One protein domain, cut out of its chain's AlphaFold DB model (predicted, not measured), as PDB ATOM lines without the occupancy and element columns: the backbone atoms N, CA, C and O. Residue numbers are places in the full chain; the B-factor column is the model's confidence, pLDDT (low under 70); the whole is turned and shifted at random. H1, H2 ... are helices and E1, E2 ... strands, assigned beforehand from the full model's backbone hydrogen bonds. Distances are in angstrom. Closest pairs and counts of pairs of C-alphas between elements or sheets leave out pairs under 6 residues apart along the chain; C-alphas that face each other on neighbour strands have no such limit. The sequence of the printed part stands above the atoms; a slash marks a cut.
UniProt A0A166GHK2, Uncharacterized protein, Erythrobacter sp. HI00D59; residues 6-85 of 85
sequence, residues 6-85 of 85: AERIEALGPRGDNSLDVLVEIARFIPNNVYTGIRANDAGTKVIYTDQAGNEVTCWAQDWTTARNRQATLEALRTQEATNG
ATOM      1  N   ALA A   6      -9.819  23.355  -2.199       94.81
ATOM      2  CA  ALA A   6     -10.599  22.123  -2.288       94.81
ATOM      3  C   ALA A   6     -10.843  21.498  -0.902       94.81
ATOM      4  O   ALA A   6     -11.987  21.204  -0.557       94.81
ATOM      5  N   GLU A   7      -9.808  21.394  -0.060       95.31
ATOM      6  CA  GLU A   7      -9.934  20.861   1.308       95.31
ATOM      7  C   GLU A   7     -10.880  21.700   2.184       95.31
ATOM      8  O   GLU A   7     -11.621  21.173   3.022       95.31
ATOM      9  N   ARG A   8     -10.875  23.027   2.004       95.25
ATOM     10  CA  ARG A   8     -11.788  23.940   2.710       95.25
ATOM     11  C   ARG A   8     -13.229  23.768   2.244       95.25
ATOM     12  O   ARG A   8     -14.123  23.758   3.088       95.25
ATOM     13  N   ILE A   9     -13.447  23.603   0.938       94.50
ATOM     14  CA  ILE A   9     -14.771  23.309   0.384       94.50
ATOM     15  C   ILE A   9     -15.271  21.995   0.969       94.50
ATOM     16  O   ILE A   9     -16.357  21.995   1.540       94.50
ATOM     17  N   GLU A  10     -14.489  20.911   0.916       93.62
ATOM     18  CA  GLU A  10     -14.866  19.597   1.458       93.62
ATOM     19  C   GLU A  10     -15.305  19.661   2.922       93.62
ATOM     20  O   GLU A  10     -16.392  19.182   3.251       93.62
ATOM     21  N   ALA A  11     -14.531  20.348   3.767       92.94
ATOM     22  CA  ALA A  11     -14.847  20.531   5.183       92.94
ATOM     23  C   ALA A  11     -16.182  21.261   5.437       92.94
ATOM     24  O   ALA A  11     -16.783  21.082   6.496       92.94
ATOM     25  N   LEU A  12     -16.661  22.060   4.480       90.19
ATOM     26  CA  LEU A  12     -17.911  22.814   4.591       90.19
ATOM     27  C   LEU A  12     -19.177  21.938   4.445       90.19
ATOM     28  O   LEU A  12     -20.274  22.358   4.824       90.19
ATOM     29  N   GLY A  13     -19.053  20.719   3.904       83.69
ATOM     30  CA  GLY A  13     -20.198  19.849   3.614       83.69
ATOM     31  C   GLY A  13     -21.175  20.467   2.593       83.69
ATOM     32  O   GLY A  13     -20.757  21.226   1.734       83.69
ATOM     33  N   PRO A  14     -22.488  20.194   2.636       83.06
ATOM     34  CA  PRO A  14     -23.427  20.632   1.589       83.06
ATOM     35  C   PRO A  14     -23.735  22.143   1.579       83.06
ATOM     36  O   PRO A  14     -24.571  22.590   0.794       83.06
ATOM     37  N   ARG A  15     -23.124  22.926   2.475       87.31
ATOM     38  CA  ARG A  15     -23.355  24.370   2.582       87.31
ATOM     39  C   ARG A  15     -22.633  25.110   1.445       87.31
ATOM     40  O   ARG A  15     -21.655  24.607   0.899       87.31
ATOM     41  N   GLY A  16     -23.128  26.294   1.099       90.56
ATOM     42  CA  GLY A  16     -22.381  27.269   0.300       90.56
ATOM     43  C   GLY A  16     -21.630  28.235   1.215       90.56
ATOM     44  O   GLY A  16     -22.056  28.463   2.350       90.56
ATOM     45  N   ASP A  17     -20.532  28.797   0.730       95.00
ATOM     46  CA  ASP A  17     -19.739  29.805   1.425       95.00
ATOM     47  C   ASP A  17     -19.229  30.846   0.428       95.00
ATOM     48  O   ASP A  17     -18.345  30.579  -0.383       95.00
ATOM     49  N   ASN A  18     -19.763  32.059   0.545       94.62
ATOM     50  CA  ASN A  18     -19.468  33.151  -0.376       94.62
ATOM     51  C   ASN A  18     -17.981  33.558  -0.367       94.62
ATOM     52  O   ASN A  18     -17.458  34.017  -1.378       94.62
ATOM     53  N   SER A  19     -17.278  33.396   0.760       95.00
ATOM     54  CA  SER A  19     -15.844  33.703   0.812       95.00
ATOM     55  C   SER A  19     -15.022  32.660   0.053       95.00
ATOM     56  O   SER A  19     -14.045  32.999  -0.613       95.00
ATOM     57  N   LEU A  20     -15.434  31.389   0.103       95.88
ATOM     58  CA  LEU A  20     -14.845  30.333  -0.713       95.88
ATOM     59  C   LEU A  20     -15.204  30.501  -2.186       95.88
ATOM     60  O   LEU A  20     -14.328  30.304  -3.018       95.88
ATOM     61  N   ASP A  21     -16.428  30.917  -2.508       97.38
ATOM     62  CA  ASP A  21     -16.837  31.219  -3.882       97.38
ATOM     63  C   ASP A  21     -15.922  32.283  -4.514       97.38
ATOM     64  O   ASP A  21     -15.381  32.073  -5.599       97.38
ATOM     65  N   VAL A  22     -15.637  33.373  -3.793       98.06
ATOM     66  CA  VAL A  22     -14.673  34.403  -4.224       98.06
ATOM     67  C   VAL A  22     -13.278  33.818  -4.460       98.06
ATOM     68  O   VAL A  22     -12.634  34.131  -5.461       98.06
ATOM     69  N   LEU A  23     -12.796  32.957  -3.562       96.69
ATOM     70  CA  LEU A  23     -11.475  32.342  -3.707       96.69
ATOM     71  C   LEU A  23     -11.400  31.383  -4.899       96.69
ATOM     72  O   LEU A  23     -10.372  31.345  -5.573       96.69
ATOM     73  N   VAL A  24     -12.469  30.631  -5.172       96.81
ATOM     74  CA  VAL A  24     -12.558  29.762  -6.351       96.81
ATOM     75  C   VAL A  24     -12.538  30.590  -7.629       96.81
ATOM     76  O   VAL A  24     -11.776  30.267  -8.537       96.81
ATOM     77  N   GLU A  25     -13.334  31.658  -7.692       97.38
ATOM     78  CA  GLU A  25     -13.394  32.550  -8.852       97.38
ATOM     79  C   GLU A  25     -12.006  33.122  -9.178       97.38
ATOM     80  O   GLU A  25     -11.554  33.052 -10.317       97.38
ATOM     81  N   ILE A  26     -11.289  33.605  -8.157       97.12
ATOM     82  CA  ILE A  26      -9.928  34.138  -8.307       97.12
ATOM     83  C   ILE A  26      -8.948  33.050  -8.744       97.12
ATOM     84  O   ILE A  26      -8.174  33.261  -9.674       97.12
ATOM     85  N   ALA A  27      -8.975  31.879  -8.101       95.31
ATOM     86  CA  ALA A  27      -8.047  30.792  -8.405       95.31
ATOM     87  C   ALA A  27      -8.215  30.247  -9.831       95.31
ATOM     88  O   ALA A  27      -7.249  29.768 -10.423       95.31
ATOM     89  N   ARG A  28      -9.434  30.308 -10.373       94.25
ATOM     90  CA  ARG A  28      -9.776  29.798 -11.707       94.25
ATOM     91  C   ARG A  28      -9.792  30.874 -12.787       94.25
ATOM     92  O   ARG A  28     -10.068  30.556 -13.945       94.25
ATOM     93  N   PHE A  29      -9.531  32.127 -12.432       95.62
ATOM     94  CA  PHE A  29      -9.532  33.219 -13.386       95.62
ATOM     95  C   PHE A  29      -8.421  33.051 -14.420       95.62
ATOM     96  O   PHE A  29      -7.255  32.834 -14.091       95.62
ATOM     97  N   ILE A  30      -8.802  33.205 -15.685       95.06
ATOM     98  CA  ILE A  30      -7.890  33.226 -16.823       95.06
ATOM     99  C   ILE A  30      -8.077  34.585 -17.506       95.06
ATOM    100  O   ILE A  30      -9.188  34.861 -17.974       95.06
ATOM    101  N   PRO A  31      -7.031  35.431 -17.576       96.62
ATOM    102  CA  PRO A  31      -7.087  36.684 -18.318       96.62
ATOM    103  C   PRO A  31      -7.566  36.470 -19.756       96.62
ATOM    104  O   PRO A  31      -7.180  35.505 -20.419       96.62
ATOM    105  N   ASN A  32      -8.398  37.378 -20.256       95.88
ATOM    106  CA  ASN A  32      -8.953  37.318 -21.605       95.88
ATOM    107  C   ASN A  32      -8.992  38.713 -22.261       95.88
ATOM    108  O   ASN A  32      -8.347  39.657 -21.808       95.88
ATOM    109  N   ASN A  33      -9.719  38.845 -23.374       96.06
ATOM    110  CA  ASN A  33      -9.831  40.108 -24.111       96.06
ATOM    111  C   ASN A  33     -10.706  41.171 -23.418       96.06
ATOM    112  O   ASN A  33     -10.791  42.287 -23.918       96.06
ATOM    113  N   VAL A  34     -11.356  40.835 -22.302       95.69
ATOM    114  CA  VAL A  34     -12.194  41.748 -21.515       95.69
ATOM    115  C   VAL A  34     -11.489  42.117 -20.213       95.69
ATOM    116  O   VAL A  34     -11.275  43.297 -19.946       95.69
ATOM    117  N   TYR A  35     -11.087  41.115 -19.428       97.88
ATOM    118  CA  TYR A  35     -10.489  41.301 -18.109       97.88
ATOM    119  C   TYR A  35      -9.063  40.767 -18.061       97.88
ATOM    120  O   TYR A  35      -8.777  39.654 -18.504       97.88
ATOM    121  N   THR A  36      -8.173  41.563 -17.482       97.88
ATOM    122  CA  THR A  36      -6.743  41.266 -17.339       97.88
ATOM    123  C   THR A  36      -6.374  40.847 -15.922       97.88
ATOM    124  O   THR A  36      -5.380  40.149 -15.731       97.88
ATOM    125  N   GLY A  37      -7.188  41.227 -14.934       98.00
ATOM    126  CA  GLY A  37      -6.958  40.922 -13.529       98.00
ATOM    127  C   GLY A  37      -8.246  40.630 -12.775       98.00
ATOM    128  O   GLY A  37      -9.340  41.016 -13.191       98.00
ATOM    129  N   ILE A  38      -8.089  39.959 -11.639       98.56
ATOM    130  CA  ILE A  38      -9.148  39.731 -10.664       98.56
ATOM    131  C   ILE A  38      -8.561  39.836  -9.256       98.56
ATOM    132  O   ILE A  38      -7.425  39.425  -9.006       98.56
ATOM    133  N   ARG A  39      -9.342  40.359  -8.316       98.19
ATOM    134  CA  ARG A  39      -9.029  40.339  -6.884       98.19
ATOM    135  C   ARG A  39     -10.300  40.253  -6.052       98.19
ATOM    136  O   ARG A  39     -11.388  40.534  -6.544       98.19
ATOM    137  N   ALA A  40     -10.167  39.907  -4.778       98.00
ATOM    138  CA  ALA A  40     -11.263  40.066  -3.830       98.00
ATOM    139  C   ALA A  40     -11.434  41.552  -3.471       98.00
ATOM    140  O   ALA A  40     -10.467  42.322  -3.479       98.00
ATOM    141  N   ASN A  41     -12.656  41.952  -3.124       96.94
ATOM    142  CA  ASN A  41     -12.867  43.203  -2.402       96.94
ATOM    143  C   ASN A  41     -12.388  43.084  -0.944       96.94
ATOM    144  O   ASN A  41     -12.175  41.984  -0.437       96.94
ATOM    145  N   ASP A  42     -12.293  44.215  -0.246       95.75
ATOM    146  CA  ASP A  42     -11.766  44.274   1.126       95.75
ATOM    147  C   ASP A  42     -12.550  43.402   2.119       95.75
ATOM    148  O   ASP A  42     -11.985  42.859   3.064       95.75
ATOM    149  N   ALA A  43     -13.855  43.231   1.893       93.06
ATOM    150  CA  ALA A  43     -14.704  42.381   2.722       93.06
ATOM    151  C   ALA A  43     -14.580  40.877   2.400       93.06
ATOM    152  O   ALA A  43     -15.144  40.061   3.124       93.06
ATOM    153  N   GLY A  44     -13.902  40.497   1.310       92.81
ATOM    154  CA  GLY A  44     -13.793  39.107   0.858       92.81
ATOM    155  C   GLY A  44     -15.119  38.496   0.395       92.81
ATOM    156  O   GLY A  44     -15.295  37.282   0.460       92.81
ATOM    157  N   THR A  45     -16.074  39.329  -0.027       93.00
ATOM    158  CA  THR A  45     -17.435  38.910  -0.397       93.00
ATOM    159  C   THR A  45     -17.761  39.071  -1.874       93.00
ATOM    160  O   THR A  45     -18.766  38.538  -2.340       93.00
ATOM    161  N   LYS A  46     -16.941  39.814  -2.612       96.69
ATOM    162  CA  LYS A  46     -17.111  40.077  -4.039       96.69
ATOM    163  C   LYS A  46     -15.773  39.981  -4.746       96.69
ATOM    164  O   LYS A  46     -14.723  40.143  -4.121       96.69
ATOM    165  N   VAL A  47     -15.835  39.783  -6.053       97.94
ATOM    166  CA  VAL A  47     -14.677  39.903  -6.934       97.94
ATOM    167  C   VAL A  47     -14.671  41.265  -7.611       97.94
ATOM    168  O   VAL A  47     -15.717  41.855  -7.886       97.94
ATOM    169  N   ILE A  48     -13.476  41.778  -7.850       98.44
ATOM    170  CA  ILE A  48     -13.217  42.986  -8.614       98.44
ATOM    171  C   ILE A  48     -12.378  42.560  -9.807       98.44
ATOM    172  O   ILE A  48     -11.254  42.089  -9.627       98.44
ATOM    173  N   TYR A  49     -12.937  42.694 -11.005       98.56
ATOM    174  CA  TYR A  49     -12.211  42.473 -12.249       98.56
ATOM    175  C   TYR A  49     -11.590  43.784 -12.720       98.56
ATOM    176  O   TYR A  49     -12.232  44.832 -12.641       98.56
ATOM    177  N   THR A  50     -10.372  43.715 -13.242       98.62
ATOM    178  CA  THR A  50      -9.694  44.837 -13.896       98.62
ATOM    179  C   THR A  50      -9.722  44.610 -15.402       98.62
ATOM    180  O   THR A  50      -9.307  43.547 -15.870       98.62
ATOM    181  N   ASP A  51     -10.232  45.572 -16.169       97.75
ATOM    182  CA  ASP A  51     -10.277  45.497 -17.633       97.75
ATOM    183  C   ASP A  51      -8.922  45.842 -18.289       97.75
ATOM    184  O   ASP A  51      -7.905  46.034 -17.616       97.75
ATOM    185  N   GLN A  52      -8.872  45.886 -19.623       96.44
ATOM    186  CA  GLN A  52      -7.652  46.240 -20.366       96.44
ATOM    187  C   GLN A  52      -7.243  47.717 -20.247       96.44
ATOM    188  O   GLN A  52      -6.081  48.047 -20.473       96.44
ATOM    189  N   ALA A  53      -8.179  48.604 -19.909       96.94
ATOM    190  CA  ALA A  53      -7.930  50.026 -19.697       96.94
ATOM    191  C   ALA A  53      -7.587  50.349 -18.229       96.94
ATOM    192  O   ALA A  53      -7.307  51.503 -17.906       96.94
ATOM    193  N   GLY A  54      -7.581  49.342 -17.349       96.88
ATOM    194  CA  GLY A  54      -7.328  49.494 -15.920       96.88
ATOM    195  C   GLY A  54      -8.564  49.888 -15.106       96.88
ATOM    196  O   GLY A  54      -8.423  50.189 -13.922       96.88
ATOM    197  N   ASN A  55      -9.763  49.888 -15.695       98.12
ATOM    198  CA  ASN A  55     -10.989  50.139 -14.944       98.12
ATOM    199  C   ASN A  55     -11.358  48.913 -14.109       98.12
ATOM    200  O   ASN A  55     -11.176  47.771 -14.536       98.12
ATOM    201  N   GLU A  56     -11.930  49.157 -12.935       98.31
ATOM    202  CA  GLU A  56     -12.377  48.107 -12.026       98.31
ATOM    203  C   GLU A  56     -13.902  47.932 -12.067       98.31
ATOM    204  O   GLU A  56     -14.661  48.900 -12.009       98.31
ATOM    205  N   VAL A  57     -14.355  46.677 -12.105       97.50
ATOM    206  CA  VAL A  57     -15.773  46.301 -12.044       97.50
ATOM    207  C   VAL A  57     -15.988  45.345 -10.878       97.50
ATOM    208  O   VAL A  57     -15.366  44.289 -10.803       97.50
ATOM    209  N   THR A  58     -16.884  45.707  -9.958       97.88
ATOM    210  CA  THR A  58     -17.237  44.866  -8.804       97.88
ATOM    211  C   THR A  58     -18.412  43.949  -9.138       97.88
ATOM    212  O   THR A  58     -19.504  44.426  -9.447       97.88
ATOM    213  N   CYS A  59     -18.223  42.640  -8.988       95.94
ATOM    214  CA  CYS A  59     -19.217  41.609  -9.279       95.94
ATOM    215  C   CYS A  59     -19.382  40.641  -8.098       95.94
ATOM    216  O   CYS A  59     -18.479  40.454  -7.283       95.94
ATOM    217  N   TRP A  60     -20.545  39.998  -8.009       96.06
ATOM    218  CA  TRP A  60     -20.682  38.802  -7.178       96.06
ATOM    219  C   TRP A  60     -19.891  37.653  -7.810       96.06
ATOM    220  O   TRP A  60     -19.861  37.544  -9.035       96.06
ATOM    221  N   ALA A  61     -19.254  36.825  -6.981       95.75
ATOM    222  CA  ALA A  61     -18.677  35.570  -7.451       95.75
ATOM    223  C   ALA A  61     -19.797  34.603  -7.859       95.75
ATOM    224  O   ALA A  61     -20.931  34.720  -7.386       95.75
ATOM    225  N   GLN A  62     -19.485  33.643  -8.726       94.12
ATOM    226  CA  GLN A  62     -20.415  32.558  -9.011       94.12
ATOM    227  C   GLN A  62     -20.565  31.630  -7.790       94.12
ATOM    228  O   GLN A  62     -19.631  31.449  -7.016       94.12
ATOM    229  N   ASP A  63     -21.737  31.005  -7.641       95.06
ATOM    230  CA  ASP A  63     -22.096  30.092  -6.542       95.06
ATOM    231  C   ASP A  63     -21.357  28.730  -6.602       95.06
ATOM    232  O   ASP A  63     -21.975  27.661  -6.726       95.06
ATOM    233  N   TRP A  64     -20.026  28.735  -6.567       96.06
ATOM    234  CA  TRP A  64     -19.159  27.570  -6.776       96.06
ATOM    235  C   TRP A  64     -19.326  26.453  -5.745       96.06
ATOM    236  O   TRP A  64     -19.169  25.274  -6.073       96.06
ATOM    237  N   THR A  65     -19.621  26.809  -4.502       95.44
ATOM    238  CA  THR A  65     -19.653  25.898  -3.352       95.44
ATOM    239  C   THR A  65     -21.031  25.327  -3.060       95.44
ATOM    240  O   THR A  65     -21.143  24.371  -2.289       95.44
ATOM    241  N   THR A  66     -22.078  25.858  -3.695       93.50
ATOM    242  CA  THR A  66     -23.441  25.333  -3.554       93.50
ATOM    243  C   THR A  66     -23.519  23.867  -3.970       93.50
ATOM    244  O   THR A  66     -22.795  23.421  -4.860       93.50
ATOM    245  N   ALA A  67     -24.446  23.112  -3.373       90.31
ATOM    246  CA  ALA A  67     -24.600  21.675  -3.621       90.31
ATOM    247  C   ALA A  67     -24.671  21.303  -5.117       90.31
ATOM    248  O   ALA A  67     -24.182  20.249  -5.510       90.31
ATOM    249  N   ARG A  68     -25.233  22.190  -5.951       92.06
ATOM    250  CA  ARG A  68     -25.328  22.016  -7.406       92.06
ATOM    251  C   ARG A  68     -23.967  22.043  -8.110       92.06
ATOM    252  O   ARG A  68     -23.743  21.234  -9.002       92.06
ATOM    253  N   ASN A  69     -23.091  22.979  -7.750       94.38
ATOM    254  CA  ASN A  69     -21.835  23.232  -8.470       94.38
ATOM    255  C   ASN A  69     -20.622  22.582  -7.790       94.38
ATOM    256  O   ASN A  69     -19.593  22.364  -8.425       94.38
ATOM    257  N   ARG A  70     -20.761  22.229  -6.510       94.38
ATOM    258  CA  ARG A  70     -19.694  21.756  -5.627       94.38
ATOM    259  C   ARG A  70     -18.818  20.656  -6.218       94.38
ATOM    260  O   ARG A  70     -17.599  20.762  -6.140       94.38
ATOM    261  N   GLN A  71     -19.418  19.605  -6.778       94.94
ATOM    262  CA  GLN A  71     -18.657  18.461  -7.288       94.94
ATOM    263  C   GLN A  71     -17.752  18.872  -8.457       94.94
ATOM    264  O   GLN A  71     -16.551  18.620  -8.422       94.94
ATOM    265  N   ALA A  72     -18.311  19.590  -9.435       95.69
ATOM    266  CA  ALA A  72     -17.556  20.099 -10.576       95.69
ATOM    267  C   ALA A  72     -16.463  21.092 -10.142       95.69
ATOM    268  O   ALA A  72     -15.352  21.070 -10.671       95.69
ATOM    269  N   THR A  73     -16.748  21.932  -9.141       95.94
ATOM    270  CA  THR A  73     -15.759  22.837  -8.544       95.94
ATOM    271  C   THR A  73     -14.584  22.069  -7.933       95.94
ATOM    272  O   THR A  73     -13.432  22.396  -8.210       95.94
ATOM    273  N   LEU A  74     -14.855  21.038  -7.125       95.50
ATOM    274  CA  LEU A  74     -13.818  20.218  -6.490       95.50
ATOM    275  C   LEU A  74     -12.942  19.497  -7.521       95.50
ATOM    276  O   LEU A  74     -11.723  19.472  -7.374       95.50
ATOM    277  N   GLU A  75     -13.544  18.941  -8.571       95.94
ATOM    278  CA  GLU A  75     -12.820  18.275  -9.660       95.94
ATOM    279  C   GLU A  75     -11.903  19.243 -10.417       95.94
ATOM    280  O   GLU A  75     -10.730  18.932 -10.655       95.94
ATOM    281  N   ALA A  76     -12.402  20.439 -10.742       95.06
ATOM    282  CA  ALA A  76     -11.620  21.464 -11.426       95.06
ATOM    283  C   ALA A  76     -10.420  21.928 -10.585       95.06
ATOM    284  O   ALA A  76      -9.303  21.993 -11.098       95.06
ATOM    285  N   LEU A  77     -10.630  22.198  -9.291       94.69
ATOM    286  CA  LEU A  77      -9.562  22.625  -8.380       94.69
ATOM    287  C   LEU A  77      -8.486  21.550  -8.222       94.69
ATOM    288  O   LEU A  77      -7.306  21.853  -8.346       94.69
ATOM    289  N   ARG A  78      -8.880  20.287  -8.022       94.19
ATOM    290  CA  ARG A  78      -7.930  19.171  -7.889       94.19
ATOM    291  C   ARG A  78      -7.103  18.953  -9.149       94.19
ATOM    292  O   ARG A  78      -5.909  18.689  -9.064       94.19
ATOM    293  N   THR A  79      -7.725  19.081 -10.320       93.38
ATOM    294  CA  THR A  79      -7.020  18.972 -11.607       93.38
ATOM    295  C   THR A  79      -5.976  20.081 -11.755       93.38
ATOM    296  O   THR A  79      -4.850  19.833 -12.187       93.38
ATOM    297  N   GLN A  80      -6.334  21.303 -11.358       88.75
ATOM    298  CA  GLN A  80      -5.435  22.453 -11.375       88.75
ATOM    299  C   GLN A  80      -4.283  22.295 -10.369       88.75
ATOM    300  O   GLN A  80      -3.134  22.544 -10.718       88.75
ATOM    301  N   GLU A  81      -4.565  21.827  -9.151       87.31
ATOM    302  CA  GLU A  81      -3.555  21.532  -8.124       87.31
ATOM    303  C   GLU A  81      -2.570  20.443  -8.584       87.31
ATOM    304  O   GLU A  81      -1.371  20.584  -8.370       87.31
ATOM    305  N   ALA A  82      -3.048  19.403  -9.275       85.31
ATOM    306  CA  ALA A  82      -2.203  18.331  -9.808       85.31
ATOM    307  C   ALA A  82      -1.345  18.752 -11.014       85.31
ATOM    308  O   ALA A  82      -0.343  18.107 -11.304       85.31
ATOM    309  N   THR A  83      -1.745  19.805 -11.732       81.50
ATOM    310  CA  THR A  83      -0.999  20.339 -12.887       81.50
ATOM    311  C   THR A  83       0.053  21.368 -12.459       81.50
ATOM    312  O   THR A  83       1.050  21.557 -13.151       81.50
ATOM    313  N   ASN A  84      -0.167  22.037 -11.323       66.12
ATOM    314  CA  ASN A  84       0.693  23.101 -10.799       66.12
ATOM    315  C   ASN A  84       1.671  22.630  -9.701       66.12
ATOM    316  O   ASN A  84       2.408  23.465  -9.169       66.12
ATOM    317  N   GLY A  85       1.642  21.346  -9.329       53.28
ATOM    318  CA  GLY A  85       2.565  20.705  -8.380       53.28
ATOM    319  C   GLY A  85       3.664  19.925  -9.083       53.28
ATOM    320  O   GLY A  85       4.787  19.906  -8.532       53.28
TER     321      GLY A  85
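This is residues 6 to 85 of the 85 residues of an uncharacterized protein of Erythrobacter sp. HI00D59 (UniProt A0A166GHK2). A small sheet of three strands stands at one end, H2 packs over one of its faces, and H1 and H3 touch each other beyond H2, so that H2 is in the middle. The printed part has 80 residues with three named helices and three named strands, in the order H1 H2 E1 E2 E3 H3, a mixed class. The antiparallel sheet, order E1 E2 E3, is a meander, each strand the antiparallel neighbour of the one before, and with H2 it makes two layers. The whole is compact, with a radius of gyration of the C-alphas of 13.2 A and spans of 39 by 28 by 20 A.

Start at H1, residues 6 to 11, which is close but not clearly touching to H2, residues 18 to 27; their closest C-alphas, of Ile 9 and Leu 20, are 7.1 A apart. H2 is on the sheet of E1, residues 35 to 40, E2, residues 47 to 51, and E3, residues 56 to 59, at a height of 7.8 A over the sheet. It lies over E1, slantwise to the strands at 35 degrees on the local plane, with Ile 26 and Ile 38 their closest C-alphas at 6.1 A. In the hairpin E1 and E2, look at N 39 and O 48, 2.9 A apart, and in the hairpin E2 and E3 at N 59 and O 47, 2.8 A. H3, residues 70 to 83, touches H1, the closest C-alphas being those of Ala 6 and Leu 74 at 5.6 A, with a steep tilt of 40 degrees, opposite ways. In H1, H2 and H3 every O i to N i+4 pair is within hydrogen-bond range.

Find C-alpha 6 at (-10.599, 22.123, -2.288), where H1 begins its 8.7 A. H2 measures 14.2 A, E1 14.4 A, E2 12.8 A and E3 9.8 A. H3 runs 20.1 A to C-alpha 83 at (-0.999, 20.339, -12.887).

The C-alphas farthest apart, of Gly 13 and Ala 53, are 40.1 A apart. The printed part has no cut and no long link; residues 84 to 85 have pLDDT under 70.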